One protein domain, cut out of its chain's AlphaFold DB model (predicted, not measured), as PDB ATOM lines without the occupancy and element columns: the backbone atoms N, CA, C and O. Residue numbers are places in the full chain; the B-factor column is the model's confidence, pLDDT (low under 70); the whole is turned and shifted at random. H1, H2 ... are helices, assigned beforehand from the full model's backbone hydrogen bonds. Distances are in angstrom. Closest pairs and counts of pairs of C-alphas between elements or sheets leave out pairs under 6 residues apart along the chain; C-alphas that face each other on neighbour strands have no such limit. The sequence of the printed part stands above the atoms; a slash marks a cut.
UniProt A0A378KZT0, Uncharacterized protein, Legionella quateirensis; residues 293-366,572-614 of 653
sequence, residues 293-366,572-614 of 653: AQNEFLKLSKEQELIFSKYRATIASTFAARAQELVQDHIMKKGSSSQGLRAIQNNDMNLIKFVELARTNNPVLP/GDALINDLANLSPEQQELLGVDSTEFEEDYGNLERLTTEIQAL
ATOM      1  N   ALA A 293     126.244 101.439 112.013       63.88
ATOM      2  CA  ALA A 293     127.551 101.109 111.446       63.88
ATOM      3  C   ALA A 293     127.595 101.189 109.906       63.88
ATOM      4  O   ALA A 293     128.591 101.625 109.342       63.88
ATOM      5  N   GLN A 294     126.520 100.823 109.199       63.50
ATOM      6  CA  GLN A 294     126.453 100.947 107.734       63.50
ATOM      7  C   GLN A 294     126.283 102.398 107.272       63.50
ATOM      8  O   GLN A 294     126.859 102.796 106.262       63.50
ATOM      9  N   ASN A 295     125.513 103.204 108.010       65.06
ATOM     10  CA  ASN A 295     125.409 104.641 107.739       65.06
ATOM     11  C   ASN A 295     126.728 105.364 108.024       65.06
ATOM     12  O   ASN A 295     127.105 106.272 107.285       65.06
ATOM     13  N   GLU A 296     127.433 104.940 109.070       75.56
ATOM     14  CA  GLU A 296     128.760 105.437 109.409       75.56
ATOM     15  C   GLU A 296     129.790 105.039 108.346       75.56
ATOM     16  O   GLU A 296     130.467 105.913 107.816       75.56
ATOM     17  N   PHE A 297     129.803 103.780 107.899       73.69
ATOM     18  CA  PHE A 297     130.636 103.330 106.779       73.69
ATOM     19  C   PHE A 297     130.388 104.130 105.497       73.69
ATOM     20  O   PHE A 297     131.337 104.564 104.850       73.69
ATOM     21  N   LEU A 298     129.123 104.365 105.130       69.25
ATOM     22  CA  LEU A 298     128.772 105.167 103.955       69.25
ATOM     23  C   LEU A 298     129.242 106.617 104.084       69.25
ATOM     24  O   LEU A 298     129.699 107.202 103.103       69.25
ATOM     25  N   LYS A 299     129.132 107.198 105.282       77.06
ATOM     26  CA  LYS A 299     129.618 108.550 105.560       77.06
ATOM     27  C   LYS A 299     131.141 108.618 105.419       77.06
ATOM     28  O   LYS A 299     131.621 109.456 104.662       77.06
ATOM     29  N   LEU A 300     131.872 107.714 106.072       77.50
ATOM     30  CA  LEU A 300     133.336 107.668 106.030       77.50
ATOM     31  C   LEU A 300     133.857 107.367 104.618       77.50
ATOM     32  O   LEU A 300     134.763 108.042 104.144       77.50
ATOM     33  N   SER A 301     133.229 106.432 103.896       74.69
ATOM     34  CA  SER A 301     133.583 106.116 102.502       74.69
ATOM     35  C   SER A 301     133.340 107.303 101.568       74.69
ATOM     36  O   SER A 301     134.100 107.533 100.632       74.69
ATOM     37  N   LYS A 302     132.285 108.090 101.817       75.44
ATOM     38  CA  LYS A 302     132.008 109.310 101.051       75.44
ATOM     39  C   LYS A 302     133.035 110.405 101.336       75.44
ATOM     40  O   LYS A 302     133.420 111.110 100.409       75.44
ATOM     41  N   GLU A 303     133.457 110.560 102.590       78.25
ATOM     42  CA  GLU A 303     134.535 111.483 102.967       78.25
ATOM     43  C   GLU A 303     135.864 111.064 102.315       78.25
ATOM     44  O   GLU A 303     136.538 111.902 101.720       78.25
ATOM     45  N   GLN A 304     136.171 109.763 102.305       81.50
ATOM     46  CA  GLN A 304     137.346 109.199 101.638       81.50
ATOM     47  C   GLN A 304     137.334 109.454 100.117       81.50
ATOM     48  O   GLN A 304     138.303 109.970  99.559       81.50
ATOM     49  N   GLU A 305     136.219 109.166  99.435       83.00
ATOM     50  CA  GLU A 305     136.099 109.381  97.986       83.00
ATOM     51  C   GLU A 305     136.124 110.869  97.612       83.00
ATOM     52  O   GLU A 305     136.601 111.229  96.537       83.00
ATOM     53  N   LEU A 306     135.662 111.759  98.496       83.00
ATOM     54  CA  LEU A 306     135.748 113.200  98.266       83.00
ATOM     55  C   LEU A 306     137.212 113.653  98.185       83.00
ATOM     56  O   LEU A 306     137.561 114.367  97.239       83.00
ATOM     57  N   ILE A 307     138.063 113.165  99.093       84.06
ATOM     58  CA  ILE A 307     139.511 113.420  99.075       84.06
ATOM     59  C   ILE A 307     140.133 112.832  97.798       84.06
ATOM     60  O   ILE A 307     140.836 113.536  97.073       84.06
ATOM     61  N   PHE A 308     139.815 111.586  97.428       83.38
ATOM     62  CA  PHE A 308     140.326 110.997  96.182       83.38
ATOM     63  C   PHE A 308     139.903 111.777  94.931       83.38
ATOM     64  O   PHE A 308     140.726 112.038  94.049       83.38
ATOM     65  N   SER A 309     138.635 112.184  94.847       78.19
ATOM     66  CA  SER A 309     138.097 112.920  93.699       78.19
ATOM     67  C   SER A 309     138.771 114.280  93.514       78.19
ATOM     68  O   SER A 309     139.039 114.674  92.376       78.19
ATOM     69  N   LYS A 310     139.107 114.957  94.622       87.62
ATOM     70  CA  LYS A 310     139.838 116.227  94.640       87.62
ATOM     71  C   LYS A 310     141.184 116.071  93.941       87.62
ATOM     72  O   LYS A 310     141.429 116.761  92.956       87.62
ATOM     73  N   TYR A 311     142.012 115.114  94.364       84.50
ATOM     74  CA  TYR A 311     143.331 114.910  93.760       84.50
ATOM     75  C   TYR A 311     143.254 114.411  92.314       84.50
ATOM     76  O   TYR A 311     143.984 114.923  91.467       84.50
ATOM     77  N   ARG A 312     142.319 113.510  91.974       81.06
ATOM     78  CA  ARG A 312     142.091 113.111  90.567       81.06
ATOM     79  C   ARG A 312     141.785 114.326  89.687       81.06
ATOM     80  O   ARG A 312     142.377 114.473  88.618       81.06
ATOM     81  N   ALA A 313     140.885 115.204  90.135       76.94
ATOM     82  CA  ALA A 313     140.505 116.408  89.402       76.94
ATOM     83  C   ALA A 313     141.666 117.408  89.288       76.94
ATOM     84  O   ALA A 313     141.913 117.916  88.193       76.94
ATOM     85  N   THR A 314     142.407 117.645  90.375       83.62
ATOM     86  CA  THR A 314     143.583 118.527  90.387       83.62
ATOM     87  C   THR A 314     144.624 118.057  89.376       83.62
ATOM     88  O   THR A 314     144.951 118.809  88.457       83.62
ATOM     89  N   ILE A 315     145.061 116.796  89.447       82.31
ATOM     90  CA  ILE A 315     146.075 116.243  88.535       82.31
ATOM     91  C   ILE A 315     145.593 116.275  87.079       82.31
ATOM     92  O   ILE A 315     146.327 116.718  86.192       82.31
ATOM     93  N   ALA A 316     144.339 115.883  86.824       76.69
ATOM     94  CA  ALA A 316     143.740 115.927  85.491       76.69
ATOM     95  C   ALA A 316     143.681 117.355  84.922       76.69
ATOM     96  O   ALA A 316     143.908 117.562  83.724       76.69
ATOM     97  N   SER A 317     143.392 118.348  85.766       78.00
ATOM     98  CA  SER A 317     143.347 119.759  85.379       78.00
ATOM     99  C   SER A 317     144.742 120.316  85.080       78.00
ATOM    100  O   SER A 317     144.928 120.940  84.033       78.00
ATOM    101  N   THR A 318     145.738 120.010  85.920       80.50
ATOM    102  CA  THR A 318     147.122 120.456  85.740       80.50
ATOM    103  C   THR A 318     147.711 119.885  84.457       80.50
ATOM    104  O   THR A 318     148.240 120.636  83.641       80.50
ATOM    105  N   PHE A 319     147.558 118.583  84.208       77.50
ATOM    106  CA  PHE A 319     148.005 117.962  82.956       77.50
ATOM    107  C   PHE A 319     147.400 118.626  81.724       77.50
ATOM    108  O   PHE A 319     148.104 118.916  80.755       77.50
ATOM    109  N   ALA A 320     146.090 118.884  81.769       75.44
ATOM    110  CA  ALA A 320     145.386 119.535  80.679       75.44
ATOM    111  C   ALA A 320     145.953 120.923  80.400       75.44
ATOM    112  O   ALA A 320     146.240 121.238  79.249       75.44
ATOM    113  N   ALA A 321     146.135 121.725  81.451       78.44
ATOM    114  CA  ALA A 321     146.682 123.068  81.344       78.44
ATOM    115  C   ALA A 321     148.099 123.043  80.755       78.44
ATOM    116  O   ALA A 321     148.371 123.757  79.796       78.44
ATOM    117  N   ARG A 322     148.976 122.151  81.232       82.12
ATOM    118  CA  ARG A 322     150.364 122.029  80.746       82.12
ATOM    119  C   ARG A 322     150.438 121.607  79.276       82.12
ATOM    120  O   ARG A 322     151.216 122.163  78.504       82.12
ATOM    121  N   ALA A 323     149.590 120.674  78.852       77.94
ATOM    122  CA  ALA A 323     149.488 120.300  77.444       77.94
ATOM    123  C   ALA A 323     148.949 121.443  76.568       77.94
ATOM    124  O   ALA A 323     149.439 121.650  75.456       77.94
ATOM    125  N   GLN A 324     147.960 122.193  77.063       78.31
ATOM    126  CA  GLN A 324     147.426 123.371  76.379       78.31
ATOM    127  C   GLN A 324     148.486 124.469  76.241       78.31
ATOM    128  O   GLN A 324     148.611 125.039  75.161       78.31
ATOM    129  N   GLU A 325     149.285 124.725  77.280       79.06
ATOM    130  CA  GLU A 325     150.399 125.683  77.262       79.06
ATOM    131  C   GLU A 325     151.438 125.331  76.189       79.06
ATOM    132  O   GLU A 325     151.826 126.197  75.408       79.06
ATOM    133  N   LEU A 326     151.837 124.059  76.082       77.75
ATOM    134  CA  LEU A 326     152.785 123.589  75.063       77.75
ATOM    135  C   LEU A 326     152.239 123.735  73.636       77.75
ATOM    136  O   LEU A 326     152.954 124.158  72.726       77.75
ATOM    137  N   VAL A 327     150.960 123.409  73.435       75.69
ATOM    138  CA  VAL A 327     150.286 123.599  72.144       75.69
ATOM    139  C   VAL A 327     150.179 125.088  71.810       75.69
ATOM    140  O   VAL A 327     150.409 125.481  70.666       75.69
ATOM    141  N   GLN A 328     149.875 125.928  72.796       73.31
ATOM    142  CA  GLN A 328     149.768 127.371  72.619       73.31
ATOM    143  C   GLN A 328     151.123 128.004  72.288       73.31
ATOM    144  O   GLN A 328     151.198 128.838  71.386       73.31
ATOM    145  N   ASP A 329     152.196 127.584  72.959       75.75
ATOM    146  CA  ASP A 329     153.562 128.016  72.659       75.75
ATOM    147  C   ASP A 329     153.953 127.676  71.211       75.75
ATOM    148  O   ASP A 329     154.431 128.539  70.471       75.75
ATOM    149  N   HIS A 330     153.637 126.458  70.758       77.44
ATOM    150  CA  HIS A 330     153.827 126.046  69.363       77.44
ATOM    151  C   HIS A 330     153.044 126.923  68.373       77.44
ATOM    152  O   HIS A 330     153.603 127.415  67.391       77.44
ATOM    153  N   ILE A 331     151.763 127.191  68.650       68.62
ATOM    154  CA  ILE A 331     150.929 128.074  67.817       68.62
ATOM    155  C   ILE A 331     151.523 129.492  67.747       68.62
ATOM    156  O   ILE A 331     151.445 130.141  66.699       68.62
ATOM    157  N   MET A 332     152.104 129.992  68.841       68.12
ATOM    158  CA  MET A 332     152.707 131.329  68.912       68.12
ATOM    159  C   MET A 332     154.059 131.413  68.197       68.12
ATOM    160  O   MET A 332     154.344 132.430  67.566       68.12
ATOM    161  N   LYS A 333     154.871 130.353  68.255       69.44
ATOM    162  CA  LYS A 333     156.214 130.281  67.652       69.44
ATOM    163  C   LYS A 333     156.224 129.739  66.215       69.44
ATOM    164  O   LYS A 333     157.295 129.498  65.661       69.44
ATOM    165  N   LYS A 334     155.053 129.570  65.587       59.66
ATOM    166  CA  LYS A 334     154.876 128.985  64.246       59.66
ATOM    167  C   LYS A 334     155.836 129.611  63.214       59.66
ATOM    168  O   LYS A 334     155.612 130.728  62.751       59.66
ATOM    169  N   GLY A 335     156.902 128.881  62.863       48.78
ATOM    170  CA  GLY A 335     157.989 129.344  61.981       48.78
ATOM    171  C   GLY A 335     159.409 129.118  62.525       48.78
ATOM    172  O   GLY A 335     160.353 129.126  61.739       48.78
ATOM    173  N   SER A 336     159.572 128.862  63.827       50.44
ATOM    174  CA  SER A 336     160.777 128.256  64.412       50.44
ATOM    175  C   SER A 336     160.499 126.796  64.791       50.44
ATOM    176  O   SER A 336     159.345 126.415  64.986       50.44
ATOM    177  N   SER A 337     161.529 125.944  64.847       51.78
ATOM    178  CA  SER A 337     161.350 124.549  65.268       51.78
ATOM    179  C   SER A 337     160.803 124.504  66.698       51.78
ATOM    180  O   SER A 337     161.393 125.079  67.618       51.78
ATOM    181  N   SER A 338     159.668 123.835  66.904       56.56
ATOM    182  CA  SER A 338     159.076 123.705  68.234       56.56
ATOM    183  C   SER A 338     159.848 122.652  69.042       56.56
ATOM    184  O   SER A 338     159.516 121.469  69.086       56.56
ATOM    185  N   GLN A 339     160.949 123.067  69.677       66.62
ATOM    186  CA  GLN A 339     161.765 122.156  70.495       66.62
ATOM    187  C   GLN A 339     160.946 121.513  71.627       66.62
ATOM    188  O   GLN A 339     161.179 120.353  71.952       66.62
ATOM    189  N   GLY A 340     159.944 122.222  72.167       71.81
ATOM    190  CA  GLY A 340     159.075 121.734  73.241       71.81
ATOM    191  C   GLY A 340     158.231 120.515  72.855       71.81
ATOM    192  O   GLY A 340     158.278 119.514  73.558       71.81
ATOM    193  N   LEU A 341     157.505 120.544  71.729       74.12
ATOM    194  CA  LEU A 341     156.636 119.422  71.331       74.12
ATOM    195  C   LEU A 341     157.429 118.154  71.005       74.12
ATOM    196  O   LEU A 341     157.010 117.057  71.368       74.12
ATOM    197  N   ARG A 342     158.588 118.304  70.355       73.88
ATOM    198  CA  ARG A 342     159.463 117.172  70.023       73.88
ATOM    199  C   ARG A 342     160.191 116.619  71.244       73.88
ATOM    200  O   ARG A 342     160.349 115.409  71.345       73.88
ATOM    201  N   ALA A 343     160.579 117.468  72.198       75.44
ATOM    202  CA  ALA A 343     161.253 117.026  73.418       75.44
ATOM    203  C   ALA A 343     160.395 116.063  74.256       75.44
ATOM    204  O   ALA A 343     160.945 115.189  74.920       75.44
ATOM    205  N   ILE A 344     159.062 116.176  74.190       74.06
ATOM    206  CA  ILE A 344     158.123 115.292  74.909       74.06
ATOM    207  C   ILE A 344     158.226 113.836  74.428       74.06
ATOM    208  O   ILE A 344     157.884 112.923  75.172       74.06
ATOM    209  N   GLN A 345     158.714 113.611  73.205       67.19
ATOM    210  CA  GLN A 345     158.882 112.275  72.629       67.19
ATOM    211  C   GLN A 345     160.219 111.614  73.000       67.19
ATOM    212  O   GLN A 345     160.450 110.470  72.621       67.19
ATOM    213  N   ASN A 346     161.110 112.305  73.719       72.94
ATOM    214  CA  ASN A 346     162.383 111.727  74.143       72.94
ATOM    215  C   ASN A 346     162.162 110.668  75.235       72.94
ATOM    216  O   ASN A 346     161.416 110.903  76.185       72.94
ATOM    217  N   ASN A 347     162.882 109.546  75.156       63.53
ATOM    218  CA  ASN A 347     162.773 108.443  76.125       63.53
ATOM    219  C   ASN A 347     163.047 108.876  77.580       63.53
ATOM    220  O   ASN A 347     162.443 108.338  78.507       63.53
ATOM    221  N   ASP A 348     163.890 109.895  77.774       72.50
ATOM    222  CA  ASP A 348     164.237 110.443  79.093       72.50
ATOM    223  C   ASP A 348     163.173 111.384  79.683       72.50
ATOM    224  O   ASP A 348     163.326 111.856  80.820       72.50
ATOM    225  N   MET A 349     162.127 111.716  78.916       76.94
ATOM    226  CA  MET A 349     161.019 112.539  79.388       76.94
ATOM    227  C   MET A 349     160.215 111.748  80.422       76.94
ATOM    228  O   MET A 349     159.949 110.572  80.243       76.94
ATOM    229  N   ASN A 350     159.827 112.363  81.527       80.38
ATOM    230  CA  ASN A 350     158.900 111.760  82.481       80.38
ATOM    231  C   ASN A 350     157.834 112.792  82.831       80.38
ATOM    232  O   ASN A 350     157.921 113.943  82.394       80.38
ATOM    233  N   LEU A 351     156.840 112.390  83.615       80.12
ATOM    234  CA  LEU A 351     155.760 113.281  84.008       80.12
ATOM    235  C   LEU A 351     156.271 114.628  84.557       80.12
ATOM    236  O   LEU A 351     155.915 115.691  84.051       80.12
ATOM    237  N   ILE A 352     157.141 114.596  85.562       83.75
ATOM    238  CA  ILE A 352     157.632 115.818  86.207       83.75
ATOM    239  C   ILE A 352     158.363 116.714  85.197       83.75
ATOM    240  O   ILE A 352     158.034 117.893  85.070       83.75
ATOM    241  N   LYS A 353     159.256 116.142  84.381       82.56
ATOM    242  CA  LYS A 353     159.969 116.872  83.322       82.56
ATOM    243  C   LYS A 353     159.025 117.454  82.266       82.56
ATOM    244  O   LYS A 353     159.288 118.535  81.748       82.56
ATOM    245  N   PHE A 354     157.918 116.778  81.946       82.56
ATOM    246  CA  PHE A 354     156.897 117.297  81.031       82.56
ATOM    247  C   PHE A 354     156.222 118.549  81.597       82.56
ATOM    248  O   PHE A 354     156.067 119.549  80.892       82.56
ATOM    249  N   VAL A 355     155.855 118.513  82.876       81.81
ATOM    250  CA  VAL A 355     155.232 119.647  83.566       81.81
ATOM    251  C   VAL A 355     156.207 120.824  83.675       81.81
ATOM    252  O   VAL A 355     155.828 121.967  83.410       81.81
ATOM    253  N   GLU A 356     157.477 120.557  83.977       81.81
ATOM    254  CA  GLU A 356     158.545 121.564  83.993       81.81
ATOM    255  C   GLU A 356     158.795 122.177  82.607       81.81
ATOM    256  O   GLU A 356     158.937 123.397  82.476       81.81
ATOM    257  N   LEU A 357     158.805 121.352  81.558       80.88
ATOM    258  CA  LEU A 357     158.956 121.794  80.173       80.88
ATOM    259  C   LEU A 357     157.802 122.711  79.742       80.88
ATOM    260  O   LEU A 357     158.029 123.719  79.073       80.88
ATOM    261  N   ALA A 358     156.565 122.399  80.130       74.25
ATOM    262  CA  ALA A 358     155.418 123.265  79.867       74.25
ATOM    263  C   ALA A 358     155.534 124.602  80.617       74.25
ATOM    264  O   ALA A 358     155.370 125.667  80.023       74.25
ATOM    265  N   ARG A 359     155.934 124.558  81.897       72.50
ATOM    266  CA  ARG A 359     156.114 125.753  82.733       72.50
ATOM    267  C   ARG A 359     157.220 126.680  82.216       72.50
ATOM    268  O   ARG A 359     157.087 127.897  82.301       72.50
ATOM    269  N   THR A 360     158.314 126.127  81.696       69.38
ATOM    270  CA  THR A 360     159.438 126.905  81.140       69.38
ATOM    271  C   THR A 360     159.125 127.518  79.776       69.38
ATOM    272  O   THR A 360     159.636 128.590  79.462       69.38
ATOM    273  N   ASN A 361     158.240 126.894  78.994       63.59
ATOM    274  CA  ASN A 361     157.772 127.412  77.708       63.59
ATOM    275  C   ASN A 361     156.606 128.408  77.823       63.59
ATOM    276  O   ASN A 361     156.056 128.799  76.797       63.59
ATOM    277  N   ASN A 362     156.237 128.834  79.035       56.47
ATOM    278  CA  ASN A 362     155.079 129.691  79.272       56.47
ATOM    279  C   ASN A 362     155.176 131.001  78.452       56.47
ATOM    280  O   ASN A 362     156.061 131.829  78.708       56.47
ATOM    281  N   PRO A 363     154.318 131.206  77.436       50.50
ATOM    282  CA  PRO A 363     154.475 132.316  76.514       50.50
ATOM    283  C   PRO A 363     154.110 133.638  77.199       50.50
ATOM    284  O   PRO A 363     152.949 133.901  77.512       50.50
ATOM    285  N   VAL A 364     155.093 134.529  77.378       46.34
ATOM    286  CA  VAL A 364     154.820 135.931  77.726       46.34
ATOM    287  C   VAL A 364     154.107 136.577  76.536       46.34
ATOM    288  O   VAL A 364     154.706 136.821  75.490       46.34
ATOM    289  N   LEU A 365     152.808 136.830  76.691       41.91
ATOM    290  CA  LEU A 365     151.926 137.400  75.670       41.91
ATOM    291  C   LEU A 365     152.463 138.751  75.139       41.91
ATOM    292  O   LEU A 365     152.530 139.718  75.906       41.91
ATOM    293  N   PRO A 366     152.806 138.891  73.841       33.66
ATOM    294  CA  PRO A 366     153.164 140.191  73.283       33.66
ATOM    295  C   PRO A 366     151.921 141.083  73.132       33.66
ATOM    296  O   PRO A 366     150.861 140.646  72.680       33.66
ATOM    297  N   GLY A 572     141.827 105.400  94.088       73.75
ATOM    298  CA  GLY A 572     142.199 106.520  94.960       73.75
ATOM    299  C   GLY A 572     143.501 106.260  95.709       73.75
ATOM    300  O   GLY A 572     144.436 107.042  95.586       73.75
ATOM    301  N   ASP A 573     143.602 105.101  96.362       78.12
ATOM    302  CA  ASP A 573     144.791 104.705  97.125       78.12
ATOM    303  C   ASP A 573     146.065 104.664  96.273       78.12
ATOM    304  O   ASP A 573     147.126 105.082  96.720       78.12
ATOM    305  N   ALA A 574     145.966 104.191  95.024       78.06
ATOM    306  CA  ALA A 574     147.112 104.136  94.118       78.06
ATOM    307  C   ALA A 574     147.625 105.545  93.787       78.06
ATOM    308  O   ALA A 574     148.822 105.801  93.889       78.06
ATOM    309  N   LEU A 575     146.713 106.473  93.474       82.19
ATOM    310  CA  LEU A 575     147.064 107.864  93.191       82.19
ATOM    311  C   LEU A 575     147.675 108.557  94.416       82.19
ATOM    312  O   LEU A 575     148.669 109.263  94.286       82.19
ATOM    313  N   ILE A 576     147.087 108.371  95.598       86.56
ATOM    314  CA  ILE A 576     147.567 109.011  96.826       86.56
ATOM    315  C   ILE A 576     148.944 108.473  97.229       86.56
ATOM    316  O   ILE A 576     149.825 109.264  97.557       86.56
ATOM    317  N   ASN A 577     149.167 107.161  97.132       85.31
ATOM    318  CA  ASN A 577     150.475 106.562  97.405       85.31
ATOM    319  C   ASN A 577     151.541 107.036  96.409       85.31
ATOM    320  O   ASN A 577     152.672 107.314  96.800       85.31
ATOM    321  N   ASP A 578     151.185 107.180  95.129       84.25
ATOM    322  CA  ASP A 578     152.088 107.752  94.128       84.25
ATOM    323  C   ASP A 578     152.465 109.201  94.467       84.25
ATOM    324  O   ASP A 578     153.633 109.565  94.349       84.25
ATOM    325  N   LEU A 579     151.504 110.019  94.914       86.31
ATOM    326  CA  LEU A 579     151.746 111.408  95.321       86.31
ATOM    327  C   LEU A 579     152.591 111.504  96.598       86.31
ATOM    328  O   LEU A 579     153.459 112.371  96.680       86.31
ATOM    329  N   ALA A 580     152.393 110.603  97.563       86.56
ATOM    330  CA  ALA A 580     153.172 110.552  98.802       86.56
ATOM    331  C   ALA A 580     154.657 110.221  98.562       86.56
ATOM    332  O   ALA A 580     155.518 110.635  99.336       86.56
ATOM    333  N   ASN A 581     154.967 109.523  97.466       86.56
ATOM    334  CA  ASN A 581     156.339 109.202  97.068       86.56
ATOM    335  C   ASN A 581     157.060 110.353  96.332       86.56
ATOM    336  O   ASN A 581     158.244 110.223  96.013       86.56
ATOM    337  N   LEU A 582     156.372 111.461  96.036       86.12
ATOM    338  CA  LEU A 582     156.954 112.642  95.392       86.12
ATOM    339  C   LEU A 582     157.482 113.639  96.427       86.12
ATOM    340  O   LEU A 582     156.935 113.768  97.521       86.12
ATOM    341  N   SER A 583     158.521 114.399  96.068       87.19
ATOM    342  CA  SER A 583     158.962 115.517  96.909       87.19
ATOM    343  C   SER A 583     157.914 116.647  96.928       87.19
ATOM    344  O   SER A 583     157.161 116.788  95.961       87.19
ATOM    345  N   PRO A 584     157.887 117.511  97.961       85.50
ATOM    346  CA  PRO A 584     156.965 118.650  98.013       85.50
ATOM    347  C   PRO A 584     157.035 119.548  96.767       85.50
ATOM    348  O   PRO A 584     156.013 119.952  96.226       85.50
ATOM    349  N   GLU A 585     158.239 119.775  96.234       84.56
ATOM    350  CA  GLU A 585     158.437 120.539  94.994       84.56
ATOM    351  C   GLU A 585     157.785 119.858  93.776       84.56
ATOM    352  O   GLU A 585     157.233 120.521  92.897       84.56
ATOM    353  N   GLN A 586     157.816 118.524  93.712       84.31
ATOM    354  CA  GLN A 586     157.184 117.746  92.644       84.31
ATOM    355  C   GLN A 586     155.657 117.711  92.773       84.31
ATOM    356  O   GLN A 586     154.961 117.749  91.757       84.31
ATOM    357  N   GLN A 587     155.132 117.678  93.999       84.50
ATOM    358  CA  GLN A 587     153.698 117.811  94.265       84.50
ATOM    359  C   GLN A 587     153.187 119.192  93.829       84.50
ATOM    360  O   GLN A 587     152.208 119.282  93.083       84.50
ATOM    361  N   GLU A 588     153.910 120.258  94.179       84.94
ATOM    362  CA  GLU A 588     153.576 121.624  93.762       84.94
ATOM    363  C   GLU A 588     153.581 121.785  92.238       84.94
ATOM    364  O   GLU A 588     152.704 122.448  91.674       84.94
ATOM    365  N   LEU A 589     154.525 121.145  91.534       82.31
ATOM    366  CA  LEU A 589     154.532 121.130  90.067       82.31
ATOM    367  C   LEU A 589     153.236 120.537  89.497       82.31
ATOM    368  O   LEU A 589     152.713 121.043  88.500       82.31
ATOM    369  N   LEU A 590     152.685 119.515  90.151       83.62
ATOM    370  CA  LEU A 590     151.412 118.893  89.794       83.62
ATOM    371  C   LEU A 590     150.178 119.691  90.261       83.62
ATOM    372  O   LEU A 590     149.046 119.287  89.979       83.62
ATOM    373  N   GLY A 591     150.374 120.852  90.890       82.69
ATOM    374  CA  GLY A 591     149.304 121.704  91.409       82.69
ATOM    375  C   GLY A 591     148.714 121.203  92.728       82.69
ATOM    376  O   GLY A 591     147.609 121.605  93.082       82.69
ATOM    377  N   VAL A 592     149.423 120.312  93.423       86.81
ATOM    378  CA  VAL A 592     149.061 119.816  94.751       86.81
ATOM    379  C   VAL A 592     149.748 120.688  95.798       86.81
ATOM    380  O   VAL A 592     150.968 120.829  95.777       86.81
ATOM    381  N   ASP A 593     148.967 121.274  96.704       88.69
ATOM    382  CA  ASP A 593     149.508 121.942  97.886       88.69
ATOM    383  C   ASP A 593     150.037 120.872  98.851       88.69
ATOM    384  O   ASP A 593     149.290 119.999  99.291       88.69
ATOM    385  N   SER A 594     151.340 120.918  99.133       85.00
ATOM    386  CA  SER A 594     152.022 119.919  99.959       85.00
ATOM    387  C   SER A 594     151.528 119.922 101.408       85.00
ATOM    388  O   SER A 594     151.402 118.861 102.013       85.00
ATOM    389  N   THR A 595     151.164 121.088 101.945       85.19
ATOM    390  CA  THR A 595     150.649 121.210 103.315       85.19
ATOM    391  C   THR A 595     149.229 120.669 103.434       85.19
ATOM    392  O   THR A 595     148.915 119.944 104.376       85.19
ATOM    393  N   GLU A 596     148.387 120.952 102.439       88.69
ATOM    394  CA  GLU A 596     147.030 120.415 102.362       88.69
ATOM    395  C   GLU A 596     147.042 118.898 102.110       88.69
ATOM    396  O   GLU A 596     146.225 118.164 102.659       88.69
ATOM    397  N   PHE A 597     147.996 118.414 101.308       90.62
ATOM    398  CA  PHE A 597     148.184 116.988 101.054       90.62
ATOM    399  C   PHE A 597     148.619 116.213 102.291       90.62
ATOM    400  O   PHE A 597     148.080 115.137 102.524       90.62
ATOM    401  N   GLU A 598     149.533 116.737 103.109       88.50
ATOM    402  CA  GLU A 598     149.915 116.083 104.368       88.50
ATOM    403  C   GLU A 598     148.724 115.939 105.331       88.50
ATOM    404  O   GLU A 598     148.541 114.879 105.939       88.50
ATOM    405  N   GLU A 599     147.876 116.968 105.437       89.50
ATOM    406  CA  GLU A 599     146.660 116.924 106.257       89.50
ATOM    407  C   GLU A 599     145.651 115.896 105.721       89.50
ATOM    408  O   GLU A 599     145.156 115.049 106.471       89.50
ATOM    409  N   ASP A 600     145.371 115.929 104.417       89.38
ATOM    410  CA  ASP A 600     144.445 114.999 103.769       89.38
ATOM    411  C   ASP A 600     144.963 113.553 103.797       89.38
ATOM    412  O   ASP A 600     144.178 112.627 104.004       89.38
ATOM    413  N   TYR A 601     146.273 113.338 103.659       89.75
ATOM    414  CA  TYR A 601     146.906 112.024 103.764       89.75
ATOM    415  C   TYR A 601     146.760 111.445 105.180       89.75
ATOM    416  O   TYR A 601     146.306 110.311 105.344       89.75
ATOM    417  N   GLY A 602     147.028 112.246 106.220       87.06
ATOM    418  CA  GLY A 602     146.784 111.841 107.608       87.06
ATOM    419  C   GLY A 602     145.299 111.578 107.899       87.06
ATOM    420  O   GLY A 602     144.947 110.626 108.604       87.06
ATOM    421  N   ASN A 603     144.401 112.370 107.308       87.62
ATOM    422  CA  ASN A 603     142.960 112.138 107.387       87.62
ATOM    423  C   ASN A 603     142.546 110.829 106.704       87.62
ATOM    424  O   ASN A 603     141.694 110.120 107.237       87.62
ATOM    425  N   LEU A 604     143.150 110.471 105.568       88.19
ATOM    426  CA  LEU A 604     142.892 109.209 104.874       88.19
ATOM    427  C   LEU A 604     143.343 107.994 105.689       88.19
ATOM    428  O   LEU A 604     142.609 107.005 105.743       88.19
ATOM    429  N   GLU A 605     144.494 108.057 106.364       86.44
ATOM    430  CA  GLU A 605     144.938 106.991 107.275       86.44
ATOM    431  C   GLU A 605     143.944 106.799 108.432       86.44
ATOM    432  O   GLU A 605     143.548 105.670 108.751       86.44
ATOM    433  N   ARG A 606     143.464 107.908 109.012       89.00
ATOM    434  CA  ARG A 606     142.426 107.891 110.052       89.00
ATOM    435  C   ARG A 606     141.116 107.294 109.536       89.00
ATOM    436  O   ARG A 606     140.595 106.371 110.157       89.00
ATOM    437  N   LEU A 607     140.608 107.769 108.396       85.50
ATOM    438  CA  LEU A 607     139.371 107.277 107.779       85.50
ATOM    439  C   LEU A 607     139.465 105.787 107.441       85.50
ATOM    440  O   LEU A 607     138.534 105.037 107.716       85.50
ATOM    441  N   THR A 608     140.599 105.337 106.902       84.00
ATOM    442  CA  THR A 608     140.835 103.923 106.578       84.00
ATOM    443  C   THR A 608     140.804 103.061 107.837       84.00
ATOM    444  O   THR A 608     140.181 101.998 107.844       84.00
ATOM    445  N   THR A 609     141.413 103.536 108.925       85.31
ATOM    446  CA  THR A 609     141.401 102.850 110.223       85.31
ATOM    447  C   THR A 609     139.991 102.792 110.817       85.31
ATOM    448  O   THR A 609     139.556 101.734 111.267       85.31
ATOM    449  N   GLU A 610     139.246 103.902 110.784       84.19
ATOM    450  CA  GLU A 610     137.857 103.974 111.256       84.19
ATOM    451  C   GLU A 610     136.936 103.056 110.437       84.19
ATOM    452  O   GLU A 610     136.119 102.335 111.005       84.19
ATOM    453  N   ILE A 611     137.118 102.999 109.115       80.75
ATOM    454  CA  ILE A 611     136.388 102.088 108.223       80.75
ATOM    455  C   ILE A 611     136.696 100.621 108.550       80.75
ATOM    456  O   ILE A 611     135.775  99.806 108.623       80.75
ATOM    457  N   GLN A 612     137.967 100.269 108.766       81.25
ATOM    458  CA  GLN A 612     138.373  98.904 109.123       81.25
ATOM    459  C   GLN A 612     137.864  98.484 110.510       81.25
ATOM    460  O   GLN A 612     137.561  97.311 110.723       81.25
ATOM    461  N   ALA A 613     137.728  99.433 111.439       82.25
ATOM    462  CA  ALA A 613     137.225  99.189 112.786       82.25
ATOM    463  C   ALA A 613     135.711  98.910 112.846       82.25
ATOM    464  O   ALA A 613     135.234  98.396 113.857       82.25
ATOM    465  N   LEU A 614     134.950  99.215 111.786       75.12
ATOM    466  CA  LEU A 614     133.488  99.066 111.775       75.12
ATOM    467  C   LEU A 614     132.980  97.608 111.729       75.12
ATOM    468  O   LEU A 614     131.766  97.419 111.684       75.12
TER     469      LEU A 614
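Overview. This is residues 293 to 366 and 572 to 614 of the 653 residues of an uncharacterized protein of Legionella quateirensis (UniProt A0A378KZT0). One long helix, H1, runs along a rod, with shorter helices strung along one side of it: H6 runs back beside its first part, H4 crosses it further on, and H3 and H2 pack near its last residues. H5 is off H1 and packs on H3. The 117 printed residues include six named helices, H1 to H6 in chain order, and no named strand: all helix. The whole is loose, with a radius of gyration of the C-alphas of 18.7 A and spans of 65 by 24 by 23 A.

Arrangement. The hub is H1, residues 293 to 332. Its residues 297 to 307 alone touch H6, residues 594 to 613, at a shallow tilt of 30 degrees, opposite ways; the closest C-alphas, of Phe 297 and Ile 611, are 6.1 A apart. Its residues 305 to 312 alone touch H4, residues 572 to 580, at a steep tilt of 59 degrees; the closest C-alphas are Phe 308 and Gly 572, 5.0 A. Its residues 319 to 326 alone touch H3, residues 351 to 360, at a steep 48 degrees, closest at C-alphas 322 and 358, 5.3 A. Its residues 326 to 330 alone touch H2, residues 339 to 343, closest at C-alphas 326 and 341, 6.8 A. H5, residues 584 to 589, is apart from H1 but touches H3, closest at C-alphas 589 and 355, 6.7 A. H5 and H6 only just touch, only at the corner, with 3 pairs of C-alphas within 8 A, closest at 584 and 594, 5.5 A. In H1 to H6 every O i to N i+4 pair is within hydrogen-bond range.

Along the chain. H1 measures 57.9 A from C-alpha 293 at (127.551, 101.109, 111.446) to C-alpha 332. H6 measures 28.5 A and ends at C-alpha 613 at (137.225, 99.189, 112.786). H3 measures 14.4 A and H4 12.3 A.

Size, cuts and confidence. The two farthest C-alphas, of Ala 293 and Gly 335, are 64.6 A apart. Residues 367 to 571 are not printed; C-alphas 366 and 572 are 41.5 A apart across the cut. Of the links printed whole, none is long. The pLDDT is under 70 in 22 residues, among them 331 to 339 and 360 to 366.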